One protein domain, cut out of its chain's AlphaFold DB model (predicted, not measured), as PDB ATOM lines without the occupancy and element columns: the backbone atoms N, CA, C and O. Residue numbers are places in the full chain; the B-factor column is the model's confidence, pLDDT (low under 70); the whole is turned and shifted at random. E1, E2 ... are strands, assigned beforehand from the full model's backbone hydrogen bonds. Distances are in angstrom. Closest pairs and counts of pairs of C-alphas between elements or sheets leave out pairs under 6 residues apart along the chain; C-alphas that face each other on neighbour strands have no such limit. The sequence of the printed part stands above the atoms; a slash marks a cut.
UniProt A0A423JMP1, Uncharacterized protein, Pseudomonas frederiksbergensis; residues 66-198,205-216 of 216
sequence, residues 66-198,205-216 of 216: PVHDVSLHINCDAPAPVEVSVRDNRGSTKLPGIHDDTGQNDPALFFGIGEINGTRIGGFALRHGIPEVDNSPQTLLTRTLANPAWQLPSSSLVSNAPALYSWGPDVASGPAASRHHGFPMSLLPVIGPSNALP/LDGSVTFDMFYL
ATOM      1  N   PRO A  66     277.801 289.866 268.276       96.81
ATOM      2  CA  PRO A  66     277.486 288.607 268.938       96.81
ATOM      3  C   PRO A  66     276.354 287.851 268.234       96.81
ATOM      4  O   PRO A  66     275.395 288.444 267.742       96.81
ATOM      5  N   VAL A  67     276.496 286.531 268.189       97.56
ATOM      6  CA  VAL A  67     275.532 285.618 267.574       97.56
ATOM      7  C   VAL A  67     274.353 285.390 268.522       97.56
ATOM      8  O   VAL A  67     274.543 285.323 269.737       97.56
ATOM      9  N   HIS A  68     273.148 285.251 267.969       97.62
ATOM     10  CA  HIS A  68     271.927 284.985 268.731       97.62
ATOM     11  C   HIS A  68     271.234 283.722 268.225       97.62
ATOM     12  O   HIS A  68     270.892 283.643 267.048       97.62
ATOM     13  N   ASP A  69     270.975 282.760 269.103       97.56
ATOM     14  CA  ASP A  69     270.245 281.553 268.716       97.56
ATOM     15  C   ASP A  69     268.747 281.838 268.566       97.56
ATOM     16  O   ASP A  69     268.130 282.512 269.394       97.56
ATOM     17  N   VAL A  70     268.166 281.314 267.490       97.62
ATOM     18  CA  VAL A  70     266.740 281.399 267.168       97.62
ATOM     19  C   VAL A  70     266.267 280.039 266.676       97.62
ATOM     20  O   VAL A  70     266.993 279.338 265.986       97.62
ATOM     21  N   SER A  71     265.043 279.637 267.001       97.38
ATOM     22  CA  SER A  71     264.509 278.353 266.536       97.38
ATOM     23  C   SER A  71     263.083 278.519 266.055       97.38
ATOM     24  O   SER A  71     262.235 279.020 266.798       97.38
ATOM     25  N   LEU A  72     262.826 278.112 264.812       98.50
ATOM     26  CA  LEU A  72     261.475 277.991 264.280       98.50
ATOM     27  C   LEU A  72     260.909 276.629 264.686       98.50
ATOM     28  O   LEU A  72     261.502 275.596 264.393       98.50
ATOM     29  N   HIS A  73     259.735 276.627 265.304       98.19
ATOM     30  CA  HIS A  73     258.965 275.429 265.601       98.19
ATOM     31  C   HIS A  73     257.688 275.416 264.776       98.19
ATOM     32  O   HIS A  73     257.020 276.441 264.653       98.19
ATOM     33  N   ILE A  74     257.328 274.255 264.239       98.50
ATOM     34  CA  ILE A  74     256.063 274.055 263.531       98.50
ATOM     35  C   ILE A  74     255.337 272.910 264.220       98.50
ATOM     36  O   ILE A  74     255.851 271.794 264.276       98.50
ATOM     37  N   ASN A  75     254.161 273.202 264.775       97.88
ATOM     38  CA  ASN A  75     253.343 272.220 265.482       97.88
ATOM     39  C   ASN A  75     252.091 271.900 264.678       97.88
ATOM     40  O   ASN A  75     251.328 272.811 264.363       97.88
ATOM     41  N   CYS A  76     251.877 270.619 264.397       97.25
ATOM     42  CA  CYS A  76     250.771 270.109 263.605       97.25
ATOM     43  C   CYS A  76     249.829 269.223 264.439       97.25
ATOM     44  O   CYS A  76     250.260 268.452 265.301       97.25
ATOM     45  N   ASP A  77     248.530 269.284 264.158       95.38
ATOM     46  CA  ASP A  77     247.498 268.439 264.785       95.38
ATOM     47  C   ASP A  77     247.450 266.994 264.243       95.38
ATOM     48  O   ASP A  77     246.804 266.122 264.838       95.38
ATOM     49  N   ALA A  78     248.192 266.708 263.174       94.00
ATOM     50  CA  ALA A  78     248.486 265.389 262.625       94.00
ATOM     51  C   ALA A  78     249.869 265.395 261.943       94.00
ATOM     52  O   ALA A  78     250.357 266.470 261.598       94.00
ATOM     53  N   PRO A  79     250.520 264.230 261.748       96.69
ATOM     54  CA  PRO A  79     251.786 264.174 261.027       96.69
ATOM     55  C   PRO A  79     251.663 264.753 259.612       96.69
ATOM     56  O   PRO A  79     250.845 264.269 258.828       96.69
ATOM     57  N   ALA A  80     252.477 265.756 259.283       97.25
ATOM     58  CA  ALA A  80     252.534 266.354 257.952       97.25
ATOM     59  C   ALA A  80     253.977 266.683 257.553       97.25
ATOM     60  O   ALA A  80     254.758 267.110 258.401       97.25
ATOM     61  N   PRO A  81     254.367 266.473 256.285       98.12
ATOM     62  CA  PRO A  81     255.599 267.034 255.757       98.12
ATOM     63  C   PRO A  81     255.378 268.513 255.420       98.12
ATOM     64  O   PRO A  81     254.338 268.899 254.880       98.12
ATOM     65  N   VAL A  82     256.362 269.349 255.746       98.44
ATOM     66  CA  VAL A  82     256.300 270.800 255.526       98.44
ATOM     67  C   VAL A  82     257.578 271.299 254.871       98.44
ATOM     68  O   VAL A  82     258.645 270.714 255.052       98.44
ATOM     69  N   GLU A  83     257.498 272.401 254.140       98.31
ATOM     70  CA  GLU A  83     258.661 273.182 253.719       98.31
ATOM     71  C   GLU A  83     258.481 274.660 254.075       98.31
ATOM     72  O   GLU A  83     257.363 275.133 254.277       98.31
ATOM     73  N   VAL A  84     259.586 275.396 254.164       98.50
ATOM     74  CA  VAL A  84     259.605 276.820 254.498       98.50
ATOM     75  C   VAL A  84     260.412 277.622 253.484       98.50
ATOM     76  O   VAL A  84     261.457 277.176 253.012       98.50
ATOM     77  N   SER A  85     259.956 278.833 253.171       98.25
ATOM     78  CA  SER A  85     260.736 279.843 252.449       98.25
ATOM     79  C   SER A  85     260.954 281.060 253.337       98.25
ATOM     80  O   SER A  85     260.067 281.434 254.103       98.25
ATOM     81  N   VAL A  86     262.123 281.689 253.235       98.19
ATOM     82  CA  VAL A  86     262.452 282.887 254.014       98.19
ATOM     83  C   VAL A  86     262.422 284.096 253.098       98.19
ATOM     84  O   VAL A  86     263.155 284.133 252.117       98.19
ATOM     85  N   ARG A  87     261.599 285.096 253.416       97.94
ATOM     86  CA  ARG A  87     261.512 286.361 252.677       97.94
ATOM     87  C   ARG A  87     262.050 287.513 253.511       97.94
ATOM     88  O   ARG A  87     261.543 287.784 254.596       97.94
ATOM     89  N   ASP A  88     263.009 288.242 252.959       98.19
ATOM     90  CA  ASP A  88     263.483 289.508 253.522       98.19
ATOM     91  C   ASP A  88     262.438 290.631 253.373       98.19
ATOM     92  O   ASP A  88     262.142 291.070 252.260       98.19
ATOM     93  N   ASN A  89     261.916 291.145 254.488       98.00
ATOM     94  CA  ASN A  89     260.988 292.285 254.494       98.00
ATOM     95  C   ASN A  89     261.725 293.640 254.443       98.00
ATOM     96  O   ASN A  89     261.092 294.700 254.377       98.00
ATOM     97  N   ARG A  90     263.060 293.620 254.519       97.69
ATOM     98  CA  ARG A  90     263.959 294.779 254.571       97.69
ATOM     99  C   ARG A  90     265.078 294.695 253.533       97.69
ATOM    100  O   ARG A  90     266.069 295.416 253.639       97.69
ATOM    101  N   GLY A  91     264.905 293.897 252.478       95.81
ATOM    102  CA  GLY A  91     265.966 293.593 251.509       95.81
ATOM    103  C   GLY A  91     266.563 294.787 250.768       95.81
ATOM    104  O   GLY A  91     267.734 294.738 250.390       95.81
ATOM    105  N   SER A  92     265.821 295.889 250.618       96.56
ATOM    106  CA  SER A  92     266.333 297.140 250.038       96.56
ATOM    107  C   SER A  92     267.391 297.829 250.908       96.56
ATOM    108  O   SER A  92     268.199 298.595 250.388       96.56
ATOM    109  N   THR A  93     267.404 297.533 252.210       97.50
ATOM    110  CA  THR A  93     268.291 298.148 253.211       97.50
ATOM    111  C   THR A  93     269.578 297.359 253.442       97.50
ATOM    112  O   THR A  93     270.450 297.786 254.195       97.50
ATOM    113  N   LYS A  94     269.738 296.211 252.777       96.62
ATOM    114  CA  LYS A  94     270.918 295.355 252.903       96.62
ATOM    115  C   LYS A  94     272.182 296.036 252.386       96.62
ATOM    116  O   LYS A  94     272.267 296.420 251.210       96.62
ATOM    117  N   LEU A  95     273.188 296.126 253.251       97.75
ATOM    118  CA  LEU A  95     274.508 296.623 252.887       97.75
ATOM    119  C   LEU A  95     275.212 295.631 251.936       97.75
ATOM    120  O   LEU A  95     275.409 294.474 252.305       97.75
ATOM    121  N   PRO A  96     275.600 296.043 250.714       96.75
ATOM    122  CA  PRO A  96     276.320 295.171 249.791       96.75
ATOM    123  C   PRO A  96     277.737 294.849 250.274       96.75
ATOM    124  O   PRO A  96     278.391 295.681 250.899       96.75
ATOM    125  N   GLY A  97     278.238 293.666 249.910       96.38
ATOM    126  CA  GLY A  97     279.628 293.268 250.158       96.38
ATOM    127  C   GLY A  97     279.940 292.855 251.598       96.38
ATOM    128  O   GLY A  97     281.108 292.618 251.905       96.38
ATOM    129  N   ILE A  98     278.926 292.759 252.465       97.94
ATOM    130  CA  ILE A  98     279.084 292.144 253.783       97.94
ATOM    131  C   ILE A  98     279.321 290.639 253.655       97.94
ATOM    132  O   ILE A  98     278.897 290.012 252.683       97.94
ATOM    133  N   HIS A  99     279.998 290.069 254.644       98.25
ATOM    134  CA  HIS A  99     280.270 288.638 254.716       98.25
ATOM    135  C   HIS A  99     280.183 288.118 256.155       98.25
ATOM    136  O   HIS A  99     280.250 288.900 257.102       98.25
ATOM    137  N   ASP A 100     280.056 286.806 256.344       97.62
ATOM    138  CA  ASP A 100     280.083 286.195 257.677       97.62
ATOM    139  C   ASP A 100     281.531 285.949 258.155       97.62
ATOM    140  O   ASP A 100     282.499 286.397 257.530       97.62
ATOM    141  N   ASP A 101     281.701 285.267 259.286       96.12
ATOM    142  CA  ASP A 101     282.999 284.856 259.845       96.12
ATOM    143  C   ASP A 101     283.753 283.830 258.979       96.12
ATOM    144  O   ASP A 101     284.963 283.679 259.143       96.12
ATOM    145  N   THR A 102     283.082 283.164 258.035       96.31
ATOM    146  CA  THR A 102     283.699 282.216 257.090       96.31
ATOM    147  C   THR A 102     284.093 282.863 255.759       96.31
ATOM    148  O   THR A 102     284.778 282.243 254.946       96.31
ATOM    149  N   GLY A 103     283.700 284.124 255.544       96.69
ATOM    150  CA  GLY A 103     283.939 284.866 254.306       96.69
ATOM    151  C   GLY A 103     282.869 284.659 253.233       96.69
ATOM    152  O   GLY A 103     283.050 285.131 252.111       96.69
ATOM    153  N   GLN A 104     281.754 283.993 253.553       97.38
ATOM    154  CA  GLN A 104     280.618 283.869 252.642       97.38
ATOM    155  C   GLN A 104     279.984 285.244 252.416       97.38
ATOM    156  O   GLN A 104     279.642 285.924 253.380       97.38
ATOM    157  N   ASN A 105     279.827 285.648 251.155       97.19
ATOM    158  CA  ASN A 105     279.435 287.003 250.761       97.19
ATOM    159  C   ASN A 105     278.344 287.054 249.679       97.19
ATOM    160  O   ASN A 105     278.067 288.136 249.157       97.19
ATOM    161  N   ASP A 106     277.735 285.915 249.324       97.44
ATOM    162  CA  ASP A 106     276.607 285.892 248.395       97.44
ATOM    163  C   ASP A 106     275.458 286.751 248.955       97.44
ATOM    164  O   ASP A 106     274.912 286.432 250.018       97.44
ATOM    165  N   PRO A 107     275.042 287.827 248.259       96.12
ATOM    166  CA  PRO A 107     273.954 288.677 248.714       96.12
ATOM    167  C   PRO A 107     272.647 287.923 248.971       96.12
ATOM    168  O   PRO A 107     271.840 288.411 249.760       96.12
ATOM    169  N   ALA A 108     272.396 286.774 248.338       96.44
ATOM    170  CA  ALA A 108     271.196 285.973 248.581       96.44
ATOM    171  C   ALA A 108     271.133 285.386 250.007       96.44
ATOM    172  O   ALA A 108     270.041 285.101 250.493       96.44
ATOM    173  N   LEU A 109     272.276 285.272 250.693       98.00
ATOM    174  CA  LEU A 109     272.411 284.687 252.034       98.00
ATOM    175  C   LEU A 109     272.335 285.712 253.179       98.00
ATOM    176  O   LEU A 109     272.465 285.348 254.347       98.00
ATOM    177  N   PHE A 110     272.148 286.991 252.851       98.38
ATOM    178  CA  PHE A 110     272.058 288.076 253.826       98.38
ATOM    179  C   PHE A 110     270.725 288.813 253.718       98.38
ATOM    180  O   PHE A 110     270.183 289.022 252.625       98.38
ATOM    181  N   PHE A 111     270.259 289.278 254.870       98.56
ATOM    182  CA  PHE A 111     269.030 290.027 255.079       98.56
ATOM    183  C   PHE A 111     269.336 291.468 255.510       98.56
ATOM    184  O   PHE A 111     270.380 291.735 256.109       98.56
ATOM    185  N   GLY A 112     268.459 292.416 255.183       98.19
ATOM    186  CA  GLY A 112     268.624 293.823 255.561       98.19
ATOM    187  C   GLY A 112     268.346 294.085 257.044       98.19
ATOM    188  O   GLY A 112     267.473 293.453 257.631       98.19
ATOM    189  N   ILE A 113     269.072 295.035 257.643       97.81
ATOM    190  CA  ILE A 113     268.903 295.441 259.055       97.81
ATOM    191  C   ILE A 113     268.541 296.929 259.217       97.81
ATOM    192  O   ILE A 113     268.676 297.507 260.294       97.81
ATOM    193  N   GLY A 114     268.082 297.557 258.135       96.88
ATOM    194  CA  GLY A 114     267.661 298.949 258.123       96.88
ATOM    195  C   GLY A 114     268.674 299.902 257.491       96.88
ATOM    196  O   GLY A 114     269.823 299.571 257.177       96.88
ATOM    197  N   GLU A 115     268.201 301.123 257.283       96.12
ATOM    198  CA  GLU A 115     268.974 302.242 256.768       96.12
ATOM    199  C   GLU A 115     268.584 303.527 257.495       96.12
ATOM    200  O   GLU A 115     267.488 303.642 258.046       96.12
ATOM    201  N   ILE A 116     269.478 304.510 257.473       93.44
ATOM    202  CA  ILE A 116     269.242 305.838 258.029       93.44
ATOM    203  C   ILE A 116     269.680 306.887 257.009       93.44
ATOM    204  O   ILE A 116     270.813 306.871 256.536       93.44
ATOM    205  N   ASN A 117     268.769 307.787 256.630       91.38
ATOM    206  CA  ASN A 117     269.008 308.819 255.610       91.38
ATOM    207  C   ASN A 117     269.556 308.259 254.277       91.38
ATOM    208  O   ASN A 117     270.403 308.877 253.638       91.38
ATOM    209  N   GLY A 118     269.099 307.067 253.874       91.94
ATOM    210  CA  GLY A 118     269.574 306.352 252.681       91.94
ATOM    211  C   GLY A 118     270.909 305.614 252.857       91.94
ATOM    212  O   GLY A 118     271.351 304.915 251.944       91.94
ATOM    213  N   THR A 119     271.549 305.722 254.024       95.44
ATOM    214  CA  THR A 119     272.746 304.955 254.369       95.44
ATOM    215  C   THR A 119     272.353 303.613 254.969       95.44
ATOM    216  O   THR A 119     271.835 303.540 256.084       95.44
ATOM    217  N   ARG A 120     272.638 302.535 254.240       97.31
ATOM    218  CA  ARG A 120     272.428 301.154 254.693       97.31
ATOM    219  C   ARG A 120     273.385 300.811 255.826       97.31
ATOM    220  O   ARG A 120     274.592 300.996 255.690       97.31
ATOM    221  N   ILE A 121     272.848 300.302 256.929       97.19
ATOM    222  CA  ILE A 121     273.616 300.136 258.170       97.19
ATOM    223  C   ILE A 121     274.450 298.851 258.140       97.19
ATOM    224  O   ILE A 121     275.573 298.812 258.648       97.19
ATOM    225  N   GLY A 122     273.909 297.794 257.541       97.69
ATOM    226  CA  GLY A 122     274.492 296.462 257.596       97.69
ATOM    227  C   GLY A 122     273.539 295.396 257.072       97.69
ATOM    228  O   GLY A 122     272.778 295.624 256.128       97.69
ATOM    229  N   GLY A 123     273.571 294.238 257.713       98.38
ATOM    230  CA  GLY A 123     272.643 293.146 257.471       98.38
ATOM    231  C   GLY A 123     272.779 292.064 258.530       98.38
ATOM    232  O   GLY A 123     273.496 292.224 259.515       98.38
ATOM    233  N   PHE A 124     272.105 290.947 258.327       98.69
ATOM    234  CA  PHE A 124     272.314 289.752 259.132       98.69
ATOM    235  C   PHE A 124     272.182 288.506 258.269       98.69
ATOM    236  O   PHE A 124     271.510 288.524 257.242       98.69
ATOM    237  N   ALA A 125     272.826 287.425 258.683       98.56
ATOM    238  CA  ALA A 125     272.626 286.105 258.106       98.56
ATOM    239  C   ALA A 125     271.937 285.187 259.118       98.56
ATOM    240  O   ALA A 125     271.975 285.434 260.326       98.56
ATOM    241  N   LEU A 126     271.331 284.114 258.619       98.62
ATOM    242  CA  LEU A 126     270.821 283.020 259.435       98.62
ATOM    243  C   LEU A 126     271.635 281.777 259.106       98.62
ATOM    244  O   LEU A 126     271.576 281.284 257.986       98.62
ATOM    245  N   ARG A 127     272.410 281.278 260.060       98.56
ATOM    246  CA  ARG A 127     273.123 280.009 259.937       98.56
ATOM    247  C   ARG A 127     272.206 278.892 260.380       98.56
ATOM    248  O   ARG A 127     271.678 278.959 261.485       98.56
ATOM    249  N   HIS A 128     272.005 277.882 259.548       98.50
ATOM    250  CA  HIS A 128     271.166 276.761 259.941       98.50
ATOM    251  C   HIS A 128     271.889 275.856 260.946       98.50
ATOM    252  O   HIS A 128     273.085 275.583 260.827       98.50
ATOM    253  N   GLY A 129     271.143 275.374 261.932       98.25
ATOM    254  CA  GLY A 129     271.533 274.252 262.771       98.25
ATOM    255  C   GLY A 129     271.155 272.923 262.118       98.25
ATOM    256  O   GLY A 129     271.014 272.820 260.895       98.25
ATOM    257  N   ILE A 130     270.989 271.901 262.955       98.50
ATOM    258  CA  ILE A 130     270.471 270.598 262.541       98.50
ATOM    259  C   ILE A 130     268.957 270.611 262.786       98.50
ATOM    260  O   ILE A 130     268.559 270.732 263.946       98.50
ATOM    261  N   PRO A 131     268.109 270.540 261.743       98.62
ATOM    262  CA  PRO A 131     266.668 270.449 261.932       98.62
ATOM    263  C   PRO A 131     266.294 269.132 262.613       98.62
ATOM    264  O   PRO A 131     267.030 268.148 262.544       98.62
ATOM    265  N   GLU A 132     265.130 269.095 263.241       98.44
ATOM    266  CA  GLU A 132     264.637 267.932 263.966       98.44
ATOM    267  C   GLU A 132     263.135 267.730 263.765       98.44
ATOM    268  O   GLU A 132     262.383 268.669 263.485       98.44
ATOM    269  N   VAL A 133     262.695 266.484 263.933       98.12
ATOM    270  CA  VAL A 133     261.281 266.128 264.084       98.12
ATOM    271  C   VAL A 133     261.116 265.282 265.332       98.12
ATOM    272  O   VAL A 133     261.897 264.360 265.547       98.12
ATOM    273  N   ASP A 134     260.149 265.614 266.184       95.25
ATOM    274  CA  ASP A 134     259.919 264.922 267.461       95.25
ATOM    275  C   ASP A 134     261.218 264.723 268.290       95.25
ATOM    276  O   ASP A 134     261.436 263.674 268.899       95.25
ATOM    277  N   ASN A 135     262.099 265.737 268.309       93.56
ATOM    278  CA  ASN A 135     263.438 265.739 268.938       93.56
ATOM    279  C   ASN A 135     264.459 264.752 268.330       93.56
ATOM    280  O   ASN A 135     265.454 264.399 268.965       93.56
ATOM    281  N   SER A 136     264.213 264.274 267.110       98.00
ATOM    282  CA  SER A 136     265.133 263.426 266.350       98.00
ATOM    283  C   SER A 136     265.796 264.228 265.221       98.00
ATOM    284  O   SER A 136     265.081 264.698 264.328       98.00
ATOM    285  N   PRO A 137     267.138 264.355 265.203       98.50
ATOM    286  CA  PRO A 137     267.873 265.079 264.166       98.50
ATOM    287  C   PRO A 137     267.567 264.581 262.753       98.50
ATOM    288  O   PRO A 137     267.467 263.377 262.524       98.50
ATOM    289  N   GLN A 138     267.458 265.510 261.807       98.69
ATOM    290  CA  GLN A 138     267.160 265.264 260.399       98.69
ATOM    291  C   GLN A 138     268.227 265.881 259.489       98.69
ATOM    292  O   GLN A 138     268.961 266.798 259.863       98.69
ATOM    293  N   THR A 139     268.276 265.404 258.250       98.75
ATOM    294  CA  THR A 139     269.038 266.027 257.170       98.75
ATOM    295  C   THR A 139     268.298 267.273 256.690       98.75
ATOM    296  O   THR A 139     267.127 267.190 256.322       98.75
ATOM    297  N   LEU A 140     268.976 268.426 256.663       98.81
ATOM    298  CA  LEU A 140     268.438 269.635 256.036       98.81
ATOM    299  C   LEU A 140     268.418 269.465 254.515       98.81
ATOM    300  O   LEU A 140     269.422 269.102 253.903       98.81
ATOM    301  N   LEU A 141     267.275 269.767 253.916       98.81
ATOM    302  CA  LEU A 141     267.021 269.663 252.488       98.81
ATOM    303  C   LEU A 141     266.702 271.045 251.932       98.81
ATOM    304  O   LEU A 141     266.072 271.869 252.595       98.81
ATOM    305  N   THR A 142     267.091 271.289 250.687       98.75
ATOM    306  CA  THR A 142     266.686 272.484 249.953       98.75
ATOM    307  C   THR A 142     266.303 272.157 248.519       98.75
ATOM    308  O   THR A 142     266.750 271.156 247.959       98.75
ATOM    309  N   ARG A 143     265.462 273.003 247.931       98.12
ATOM    310  CA  ARG A 143     265.085 272.985 246.515       98.12
ATOM    311  C   ARG A 143     264.636 274.378 246.077       98.12
ATOM    312  O   ARG A 143     264.583 275.313 246.874       98.12
ATOM    313  N   THR A 144     264.267 274.511 244.809       97.94
ATOM    314  CA  THR A 144     263.506 275.667 244.308       97.94
ATOM    315  C   THR A 144     262.343 275.166 243.463       97.94
ATOM    316  O   THR A 144     262.331 274.012 243.045       97.94
ATOM    317  N   LEU A 145     261.381 276.025 243.128       95.12
ATOM    318  CA  LEU A 145     260.324 275.630 242.187       95.12
ATOM    319  C   LEU A 145     260.871 275.308 240.782       95.12
ATOM    320  O   LEU A 145     260.310 274.470 240.084       95.12
ATOM    321  N   ALA A 146     261.976 275.943 240.376       96.69
ATOM    322  CA  ALA A 146     262.630 275.687 239.090       96.69
ATOM    323  C   ALA A 146     263.464 274.393 239.082       96.69
ATOM    324  O   ALA A 146     263.653 273.788 238.029       96.69
ATOM    325  N   ASN A 147     263.952 273.963 240.247       96.25
ATOM    326  CA  ASN A 147     264.638 272.691 240.444       96.25
ATOM    327  C   ASN A 147     264.012 271.969 241.651       96.25
ATOM    328  O   ASN A 147     264.481 272.165 242.777       96.25
ATOM    329  N   PRO A 148     262.937 271.186 241.431       95.94
ATOM    330  CA  PRO A 148     262.100 270.649 242.504       95.94
ATOM    331  C   PRO A 148     262.696 269.420 243.204       95.94
ATOM    332  O   PRO A 148     262.107 268.932 244.172       95.94
ATOM    333  N   ALA A 149     263.831 268.904 242.722       97.38
ATOM    334  CA  ALA A 149     264.531 267.802 243.362       97.38
ATOM    335  C   ALA A 149     265.160 268.268 244.680       97.38
ATOM    336  O   ALA A 149     265.826 269.304 244.731       97.38
ATOM    337  N   TRP A 150     264.962 267.488 245.743       98.38
ATOM    338  CA  TRP A 150     265.630 267.727 247.016       98.38
ATOM    339  C   TRP A 150     267.136 267.536 246.875       98.38
ATOM    340  O   TRP A 150     267.610 266.638 246.181       98.38
ATOM    341  N   GLN A 151     267.888 268.389 247.556       98.50
ATOM    342  CA  GLN A 151     269.343 268.343 247.619       98.50
ATOM    343  C   GLN A 151     269.823 268.858 248.977       98.50
ATOM    344  O   GLN A 151     269.059 269.454 249.738       98.50
ATOM    345  N   LEU A 152     271.104 268.649 249.267       98.44
ATOM    346  CA  LEU A 152     271.749 269.284 250.410       98.44
ATOM    347  C   LEU A 152     272.018 270.768 250.101       98.44
ATOM    348  O   LEU A 152     272.400 271.088 248.972       98.44
ATOM    349  N   PRO A 153     271.864 271.678 251.076       97.38
ATOM    350  CA  PRO A 153     272.313 273.056 250.928       97.38
ATOM    351  C   PRO A 153     273.818 273.130 250.650       97.38
ATOM    352  O   PRO A 153     274.618 272.449 251.288       97.38
ATOM    353  N   SER A 154     274.217 273.994 249.718       95.62
ATOM    354  CA  SER A 154     275.629 274.259 249.408       95.62
ATOM    355  C   SER A 154     276.279 275.286 250.343       95.62
ATOM    356  O   SER A 154     277.472 275.554 250.232       95.62
ATOM    357  N   SER A 155     275.490 275.898 251.226       97.00
ATOM    358  CA  SER A 155     275.899 276.923 252.183       97.00
ATOM    359  C   SER A 155     275.360 276.568 253.562       97.00
ATOM    360  O   SER A 155     274.262 276.026 253.663       97.00
ATOM    361  N   SER A 156     276.105 276.927 254.611       97.38
ATOM    362  CA  SER A 156     275.644 276.846 256.002       97.38
ATOM    363  C   SER A 156     274.634 277.943 256.365       97.38
ATOM    364  O   SER A 156     274.051 277.927 257.450       97.38
ATOM    365  N   LEU A 157     274.437 278.920 255.476       98.56
ATOM    366  CA  LEU A 157     273.482 280.007 255.644       98.56
ATOM    367  C   LEU A 157     272.169 279.706 254.913       98.56
ATOM    368  O   LEU A 157     272.157 279.165 253.805       98.56
ATOM    369  N   VAL A 158     271.065 280.101 255.535       98.50
ATOM    370  CA  VAL A 158     269.725 280.086 254.956       98.50
ATOM    371  C   VAL A 158     269.621 281.228 253.950       98.50
ATOM    372  O   VAL A 158     269.842 282.392 254.277       98.50
ATOM    373  N   SER A 159     269.286 280.877 252.716       97.81
ATOM    374  CA  SER A 159     269.097 281.812 251.617       97.81
ATOM    375  C   SER A 159     267.705 282.431 251.653       97.81
ATOM    376  O   SER A 159     266.736 281.810 252.095       97.81
ATOM    377  N   ASN A 160     267.603 283.650 251.136       96.56
ATOM    378  CA  ASN A 160     266.330 284.293 250.842       96.56
ATOM    379  C   ASN A 160     265.564 283.517 249.745       96.56
ATOM    380  O   ASN A 160     266.130 282.711 248.994       96.56
ATOM    381  N   ALA A 161     264.267 283.789 249.612       94.31
ATOM    382  CA  ALA A 161     263.437 283.287 248.524       94.31
ATOM    383  C   ALA A 161     264.124 283.547 247.161       94.31
ATOM    384  O   ALA A 161     264.716 284.613 246.963       94.31
ATOM    385  N   PRO A 162     264.069 282.597 246.208       96.75
ATOM    386  CA  PRO A 162     263.086 281.515 246.094       96.75
ATOM    387  C   PRO A 162     263.537 280.155 246.662       96.75
ATOM    388  O   PRO A 162     262.970 279.129 246.281       96.75
ATOM    389  N   ALA A 163     264.562 280.111 247.521       97.88
ATOM    390  CA  ALA A 163     264.945 278.869 248.186       97.88
ATOM    391  C   ALA A 163     263.809 278.349 249.086       97.88
ATOM    392  O   ALA A 163     263.139 279.114 249.788       97.88
ATOM    393  N   LEU A 164     263.610 277.034 249.043       98.50
ATOM    394  CA  LEU A 164     262.711 276.285 249.913       98.50
ATOM    395  C   LEU A 164     263.552 275.336 250.757       98.50
ATOM    396  O   LEU A 164     264.501 274.736 250.245       98.50
ATOM    397  N   TYR A 165     263.204 275.204 252.030       98.75
ATOM    398  CA  TYR A 165     263.883 274.344 252.988       98.75
ATOM    399  C   TYR A 165     262.902 273.365 253.608       98.75
ATOM    400  O   TYR A 165     261.789 273.727 253.969       98.75
ATOM    401  N   SER A 166     263.334 272.126 253.762       98.75
ATOM    402  CA  SER A 166     262.612 271.101 254.504       98.75
ATOM    403  C   SER A 166     263.628 270.162 255.149       98.75
ATOM    404  O   SER A 166     264.830 270.426 255.107       98.75
ATOM    405  N   TRP A 167     263.185 269.086 255.776       98.75
ATOM    406  CA  TRP A 167     264.066 268.171 256.482       98.75
ATOM    407  C   TRP A 167     263.463 266.778 256.576       98.75
ATOM    408  O   TRP A 167     262.251 266.610 256.713       98.75
ATOM    409  N   GLY A 168     264.325 265.772 256.515       98.56
ATOM    410  CA  GLY A 168     263.940 264.372 256.646       98.56
ATOM    411  C   GLY A 168     265.159 263.459 256.769       98.56
ATOM    412  O   GLY A 168     266.269 263.965 256.951       98.56
ATOM    413  N   PRO A 169     264.993 262.128 256.683       98.19
ATOM    414  CA  PRO A 169     266.081 261.194 256.970       98.19
ATOM    415  C   PRO A 169     267.284 261.397 256.043       98.19
ATOM    416  O   PRO A 169     268.424 261.490 256.495       98.19
ATOM    417  N   ASP A 170     267.016 261.538 254.746       98.44
ATOM    418  CA  ASP A 170     268.002 261.769 253.699       98.44
ATOM    419  C   ASP A 170     267.347 262.394 252.453       98.44
ATOM    420  O   ASP A 170     266.130 262.574 252.375       98.44
ATOM    421  N   VAL A 171     268.173 262.733 251.459       98.31
ATOM    422  CA  VAL A 171     267.724 263.337 250.193       98.31
ATOM    423  C   VAL A 171     266.775 262.423 249.408       98.31
ATOM    424  O   VAL A 171     265.869 262.922 248.745       98.31
ATOM    425  N   ALA A 172     266.967 261.100 249.468       97.69
ATOM    426  CA  ALA A 172     266.173 260.144 248.696       97.69
ATOM    427  C   ALA A 172     264.764 259.956 249.282       97.69
ATOM    428  O   ALA A 172     263.799 259.813 248.533       97.69
ATOM    429  N   SER A 173     264.657 259.985 250.609       97.88
ATOM    430  CA  SER A 173     263.407 259.884 251.362       97.88
ATOM    431  C   SER A 173     262.628 261.198 251.351       97.88
ATOM    432  O   SER A 173     261.400 261.186 251.397       97.88
ATOM    433  N   GLY A 174     263.332 262.330 251.257       98.25
ATOM    434  CA  GLY A 174     262.719 263.651 251.272       98.25
ATOM    435  C   GLY A 174     262.158 264.031 252.652       98.25
ATOM    436  O   GLY A 174     262.566 263.462 253.666       98.25
ATOM    437  N   PRO A 175     261.252 265.020 252.704       98.50
ATOM    438  CA  PRO A 175     260.693 265.566 253.937       98.50
ATOM    439  C   PRO A 175     259.966 264.552 254.815       98.50
ATOM    440  O   PRO A 175     259.094 263.817 254.353       98.50
ATOM    441  N   ALA A 176     260.281 264.562 256.108       98.38
ATOM    442  CA  ALA A 176     259.598 263.738 257.094       98.38
ATOM    443  C   ALA A 176     258.234 264.334 257.469       98.38
ATOM    444  O   ALA A 176     258.114 265.533 257.724       98.38
ATOM    445  N   ALA A 177     257.218 263.475 257.574       98.00
ATOM    446  CA  ALA A 177     255.935 263.844 258.154       98.00
ATOM    447  C   ALA A 177     255.983 263.721 259.683       98.00
ATOM    448  O   ALA A 177     256.255 262.638 260.201       98.00
ATOM    449  N   SER A 178     255.696 264.804 260.406       98.00
ATOM    450  CA  SER A 178     255.703 264.813 261.874       98.00
ATOM    451  C   SER A 178     254.676 265.798 262.437       98.00
ATOM    452  O   SER A 178     254.054 266.567 261.707       98.00
ATOM    453  N   ARG A 179     254.420 265.696 263.744       97.31
ATOM    454  CA  ARG A 179     253.605 266.648 264.503       97.31
ATOM    455  C   ARG A 179     254.436 267.810 265.031       97.31
ATOM    456  O   ARG A 179     253.888 268.888 265.227       97.31
ATOM    457  N   HIS A 180     255.726 267.602 265.276       98.19
ATOM    458  CA  HIS A 180     256.603 268.603 265.867       98.19
ATOM    459  C   HIS A 180     257.857 268.736 265.027       98.19
ATOM    460  O   HIS A 180     258.670 267.819 264.969       98.19
ATOM    461  N   HIS A 181     258.035 269.899 264.416       98.62
ATOM    462  CA  HIS A 181     259.243 270.221 263.679       98.62
ATOM    463  C   HIS A 181     260.026 271.311 264.404       98.62
ATOM    464  O   HIS A 181     259.433 272.258 264.926       98.62
ATOM    465  N   GLY A 182     261.351 271.192 264.395       98.50
ATOM    466  CA  GLY A 182     262.284 272.196 264.887       98.50
ATOM    467  C   GLY A 182     263.303 272.550 263.812       98.50
ATOM    468  O   GLY A 182     263.899 271.672 263.189       98.50
ATOM    469  N   PHE A 183     263.518 273.843 263.597       98.62
ATOM    470  CA  PHE A 183     264.568 274.361 262.734       98.62
ATOM    471  C   PHE A 183     265.402 275.390 263.508       98.62
ATOM    472  O   PHE A 183     265.118 276.595 263.450       98.62
ATOM    473  N   PRO A 184     266.401 274.920 264.279       98.38
ATOM    474  CA  PRO A 184     267.309 275.795 264.999       98.38
ATOM    475  C   PRO A 184     268.223 276.520 264.012       98.38
ATOM    476  O   PRO A 184     268.662 275.959 263.006       98.38
ATOM    477  N   MET A 185     268.522 277.773 264.315       98.50
ATOM    478  CA  MET A 185     269.393 278.649 263.551       98.50
ATOM    479  C   MET A 185     270.154 279.574 264.502       98.50
ATOM    480  O   MET A 185     269.764 279.798 265.646       98.50
ATOM    481  N   SER A 186     271.206 280.189 263.988       98.31
ATOM    482  CA  SER A 186     271.895 281.283 264.655       98.31
ATOM    483  C   SER A 186     271.823 282.527 263.776       98.31
ATOM    484  O   SER A 186     272.135 282.481 262.587       98.31
ATOM    485  N   LEU A 187     271.402 283.647 264.351       98.31
ATOM    486  CA  LEU A 187     271.398 284.961 263.723       98.31
ATOM    487  C   LEU A 187     272.780 285.596 263.894       98.31
ATOM    488  O   LEU A 187     273.266 285.744 265.015       98.31
ATOM    489  N   LEU A 188     273.400 285.969 262.773       98.50
ATOM    490  CA  LEU A 188     274.717 286.601 262.701       98.50
ATOM    491  C   LEU A 188     274.554 288.048 262.218       98.50
ATOM    492  O   LEU A 188     274.465 288.269 261.007       98.50
ATOM    493  N   PRO A 189     274.490 289.039 263.120       98.12
ATOM    494  CA  PRO A 189     274.334 290.427 262.724       98.12
ATOM    495  C   PRO A 189     275.683 291.035 262.317       98.12
ATOM    496  O   PRO A 189     276.722 290.795 262.937       98.12
ATOM    497  N   VAL A 190     275.659 291.858 261.272       98.31
ATOM    498  CA  VAL A 190     276.837 292.506 260.690       98.31
ATOM    499  C   VAL A 190     276.555 293.990 260.506       98.31
ATOM    500  O   VAL A 190     275.582 294.372 259.860       98.31
ATOM    501  N   ILE A 191     277.435 294.836 261.035       98.19
ATOM    502  CA  ILE A 191     277.376 296.292 260.861       98.19
ATOM    503  C   ILE A 191     278.478 296.723 259.903       98.19
ATOM    504  O   ILE A 191     279.602 296.225 259.979       98.19
ATOM    505  N   GLY A 192     278.168 297.646 258.996       97.50
ATOM    506  CA  GLY A 192     279.145 298.231 258.086       97.50
ATOM    507  C   GLY A 192     280.248 299.033 258.796       97.50
ATOM    508  O   GLY A 192     280.200 299.239 260.011       97.50
ATOM    509  N   PRO A 193     281.257 299.509 258.048       96.75
ATOM    510  CA  PRO A 193     282.287 300.396 258.582       96.75
ATOM    511  C   PRO A 193     281.683 301.635 259.245       96.75
ATOM    512  O   PRO A 193     280.903 302.357 258.627       96.75
ATOM    513  N   SER A 194     282.072 301.927 260.486       95.56
ATOM    514  CA  SER A 194     281.465 303.030 261.241       95.56
ATOM    515  C   SER A 194     281.781 304.416 260.676       95.56
ATOM    516  O   SER A 194     281.028 305.350 260.929       95.56
ATOM    517  N   ASN A 195     282.836 304.567 259.862       94.56
ATOM    518  CA  ASN A 195     283.120 305.821 259.151       94.56
ATOM    519  C   ASN A 195     282.123 306.131 258.020       94.56
ATOM    520  O   ASN A 195     282.064 307.271 257.567       94.56
ATOM    521  N   ALA A 196     281.377 305.125 257.560       92.00
ATOM    522  CA  ALA A 196     280.368 305.248 256.521       92.00
ATOM    523  C   ALA A 196     278.962 305.427 257.109       92.00
ATOM    524  O   ALA A 196     278.022 305.672 256.358       92.00
ATOM    525  N   LEU A 197     278.809 305.310 258.432       92.00
ATOM    526  CA  LEU A 197     277.534 305.441 259.127       92.00
ATOM    527  C   LEU A 197     277.379 306.856 259.706       92.00
ATOM    528  O   LEU A 197     278.343 307.403 260.249       92.00
ATOM    529  N   PRO A 198     276.179 307.460 259.649       88.19
ATOM    530  CA  PRO A 198     275.927 308.776 260.223       88.19
ATOM    531  C   PRO A 198     275.746 308.674 261.747       88.19
ATOM    532  O   PRO A 198     274.647 308.825 262.271       88.19
ATOM    533  N   LEU A 205     268.257 299.653 264.602       96.25
ATOM    534  CA  LEU A 205     268.395 298.449 263.788       96.25
ATOM    535  C   LEU A 205     267.000 297.858 263.564       96.25
ATOM    536  O   LEU A 205     266.296 297.563 264.526       96.25
ATOM    537  N   ASP A 206     266.606 297.703 262.303       95.88
ATOM    538  CA  ASP A 206     265.287 297.207 261.896       95.88
ATOM    539  C   ASP A 206     265.449 296.109 260.841       95.88
ATOM    540  O   ASP A 206     265.382 296.348 259.634       95.88
ATOM    541  N   GLY A 207     265.737 294.896 261.316       97.50
ATOM    542  CA  GLY A 207     265.760 293.686 260.502       97.50
ATOM    543  C   GLY A 207     264.443 292.927 260.600       97.50
ATOM    544  O   GLY A 207     263.868 292.803 261.681       97.50
ATOM    545  N   SER A 208     263.956 292.390 259.480       97.56
ATOM    546  CA  SER A 208     262.718 291.610 259.471       97.56
ATOM    547  C   SER A 208     262.707 290.586 258.342       97.56
ATOM    548  O   SER A 208     262.921 290.926 257.179       97.56
ATOM    549  N   VAL A 209     262.408 289.335 258.692       97.81
ATOM    550  CA  VAL A 209     262.213 288.221 257.758       97.81
ATOM    551  C   VAL A 209     260.887 287.527 258.039       97.81
ATOM    552  O   VAL A 209     260.458 287.438 259.188       97.81
ATOM    553  N   THR A 210     260.242 287.022 256.991       98.00
ATOM    554  CA  THR A 210     259.045 286.176 257.089       98.00
ATOM    555  C   THR A 210     259.410 284.745 256.730       98.00
ATOM    556  O   THR A 210     260.042 284.529 255.701       98.00
ATOM    557  N   PHE A 211     258.991 283.780 257.546       98.12
ATOM    558  CA  PHE A 211     259.051 282.359 257.208       98.12
ATOM    559  C   PHE A 211     257.677 281.928 256.699       98.12
ATOM    560  O   PHE A 211     256.741 281.785 257.485       98.12
ATOM    561  N   ASP A 212     257.551 281.760 255.387       97.50
ATOM    562  CA  ASP A 212     256.340 281.237 254.761       97.50
ATOM    563  C   ASP A 212     256.392 279.701 254.805       97.50
ATOM    564  O   ASP A 212     257.352 279.107 254.318       97.50
ATOM    565  N   MET A 213     255.381 279.063 255.400       96.62
ATOM    566  CA  MET A 213     255.270 277.604 255.515       96.62
ATOM    567  C   MET A 213     254.315 277.044 254.455       96.62
ATOM    568  O   MET A 213     253.227 277.584 254.251       96.62
ATOM    569  N   PHE A 214     254.689 275.918 253.852       96.75
ATOM    570  CA  PHE A 214     253.887 275.170 252.888       96.75
ATOM    571  C   PHE A 214     253.763 273.705 253.312       96.75
ATOM    572  O   PHE A 214     254.705 273.121 253.845       96.75
ATOM    573  N   TYR A 215     252.599 273.115 253.054       96.12
ATOM    574  CA  TYR A 215     252.381 271.673 253.167       96.12
ATOM    575  C   TYR A 215     252.882 270.967 251.904       96.12
ATOM    576  O   TYR A 215     252.825 271.552 250.817       96.12
ATOM    577  N   LEU A 216     253.336 269.720 252.050       94.50
ATOM    578  CA  LEU A 216     253.838 268.874 250.961       94.50
ATOM    579  C   LEU A 216     252.957 267.657 250.682       94.50
ATOM    580  O   LEU A 216     252.336 267.137 251.638       94.50
TER     581      LEU A 216
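AT A GLANCE: This is residues 66 to 198 and 205 to 216 of the 216 residues of an uncharacterized protein of Pseudomonas frederiksbergensis (UniProt A0A423JMP1). Two twisted layers of strands lie partly face to face in an elongated body: the antiparallel sheet E1 - E6 - E3 makes one layer, and the pair E2 - E7 together with the hairpin E4 and E5 makes the other. E1 bends sharply near its end and leads over from the first layer into E2 of the second, while long loops, residues 89 to 121 and 144 to 163, fill much of the rest. The printed part has 145 residues with no named helix and seven strands, E1 to E7 in chain order; the class is all strand, though under half of the residues, 58 of 145, are in named elements. The whole is compact, with a radius of gyration of the C-alphas of 16.1 A, and spans 51 by 28 by 23 A.

HOW THE PARTS SIT: The largest sheet is twisted, its C-alphas lying up to 6.0 A off its best plane. Its inner strand is E6, residues 178 to 191, and its edge strands are E1, residues 68 to 80, and E3, residues 122 to 128. E1 and E6 are antiparallel at 159 degrees, with N 72 and O 183 3.1 A apart and N 183 and O 72 2.8 A apart, within hydrogen-bond range. E6 and E3 are antiparallel at 148 degrees, with N 125 and O 188 at 3.0 A. Residues 111 to 112 pair antiparallel with residues 123 to 124 of E3. E1 bends by 105 degrees at residue 77, and it meets E2, residues 82 to 88, only through their tight link. E2 and E7, residues 209 to 215, are antiparallel at 157 degrees, with N 85 and O 212 at 2.9 A. E4, residues 139 to 143, and E5, residues 164 to 168, form a hairpin, antiparallel at 149 degrees, with N 141 and O 166 at 2.8 A. E2 and E5 have 11 pairs of C-alphas within 8 A, the closest those of Glu 83 and Ser 166 at 4.5 A. E5 and E6 are near each other; E2 and E6 are apart.

IN THESE COORDINATES: E6 is the longest strand, 38.2 A from first to last C-alpha. E1 measures 29.0 A and begins at C-alpha 68 (271.927, 284.985, 268.731). E2 and E3 each measure 20.1 A, and E7 measures 19.8 A, ending at C-alpha 215 (252.381, 271.673, 253.167). E4 measures 13.3 A and E5 13.7 A.

THE WHOLE: The two C-alphas farthest apart are those of Ala 78 and Asn 195, at 53.4 A. Residues 199 to 204 are not printed, in the link from E6 to E7, and C-alphas 198 and 205 are 13.3 A apart across this cut. The links E2 to E3 and E4 to E5 are long. The mean pLDDT of the printed part is 97.3, and no printed residue is under 70.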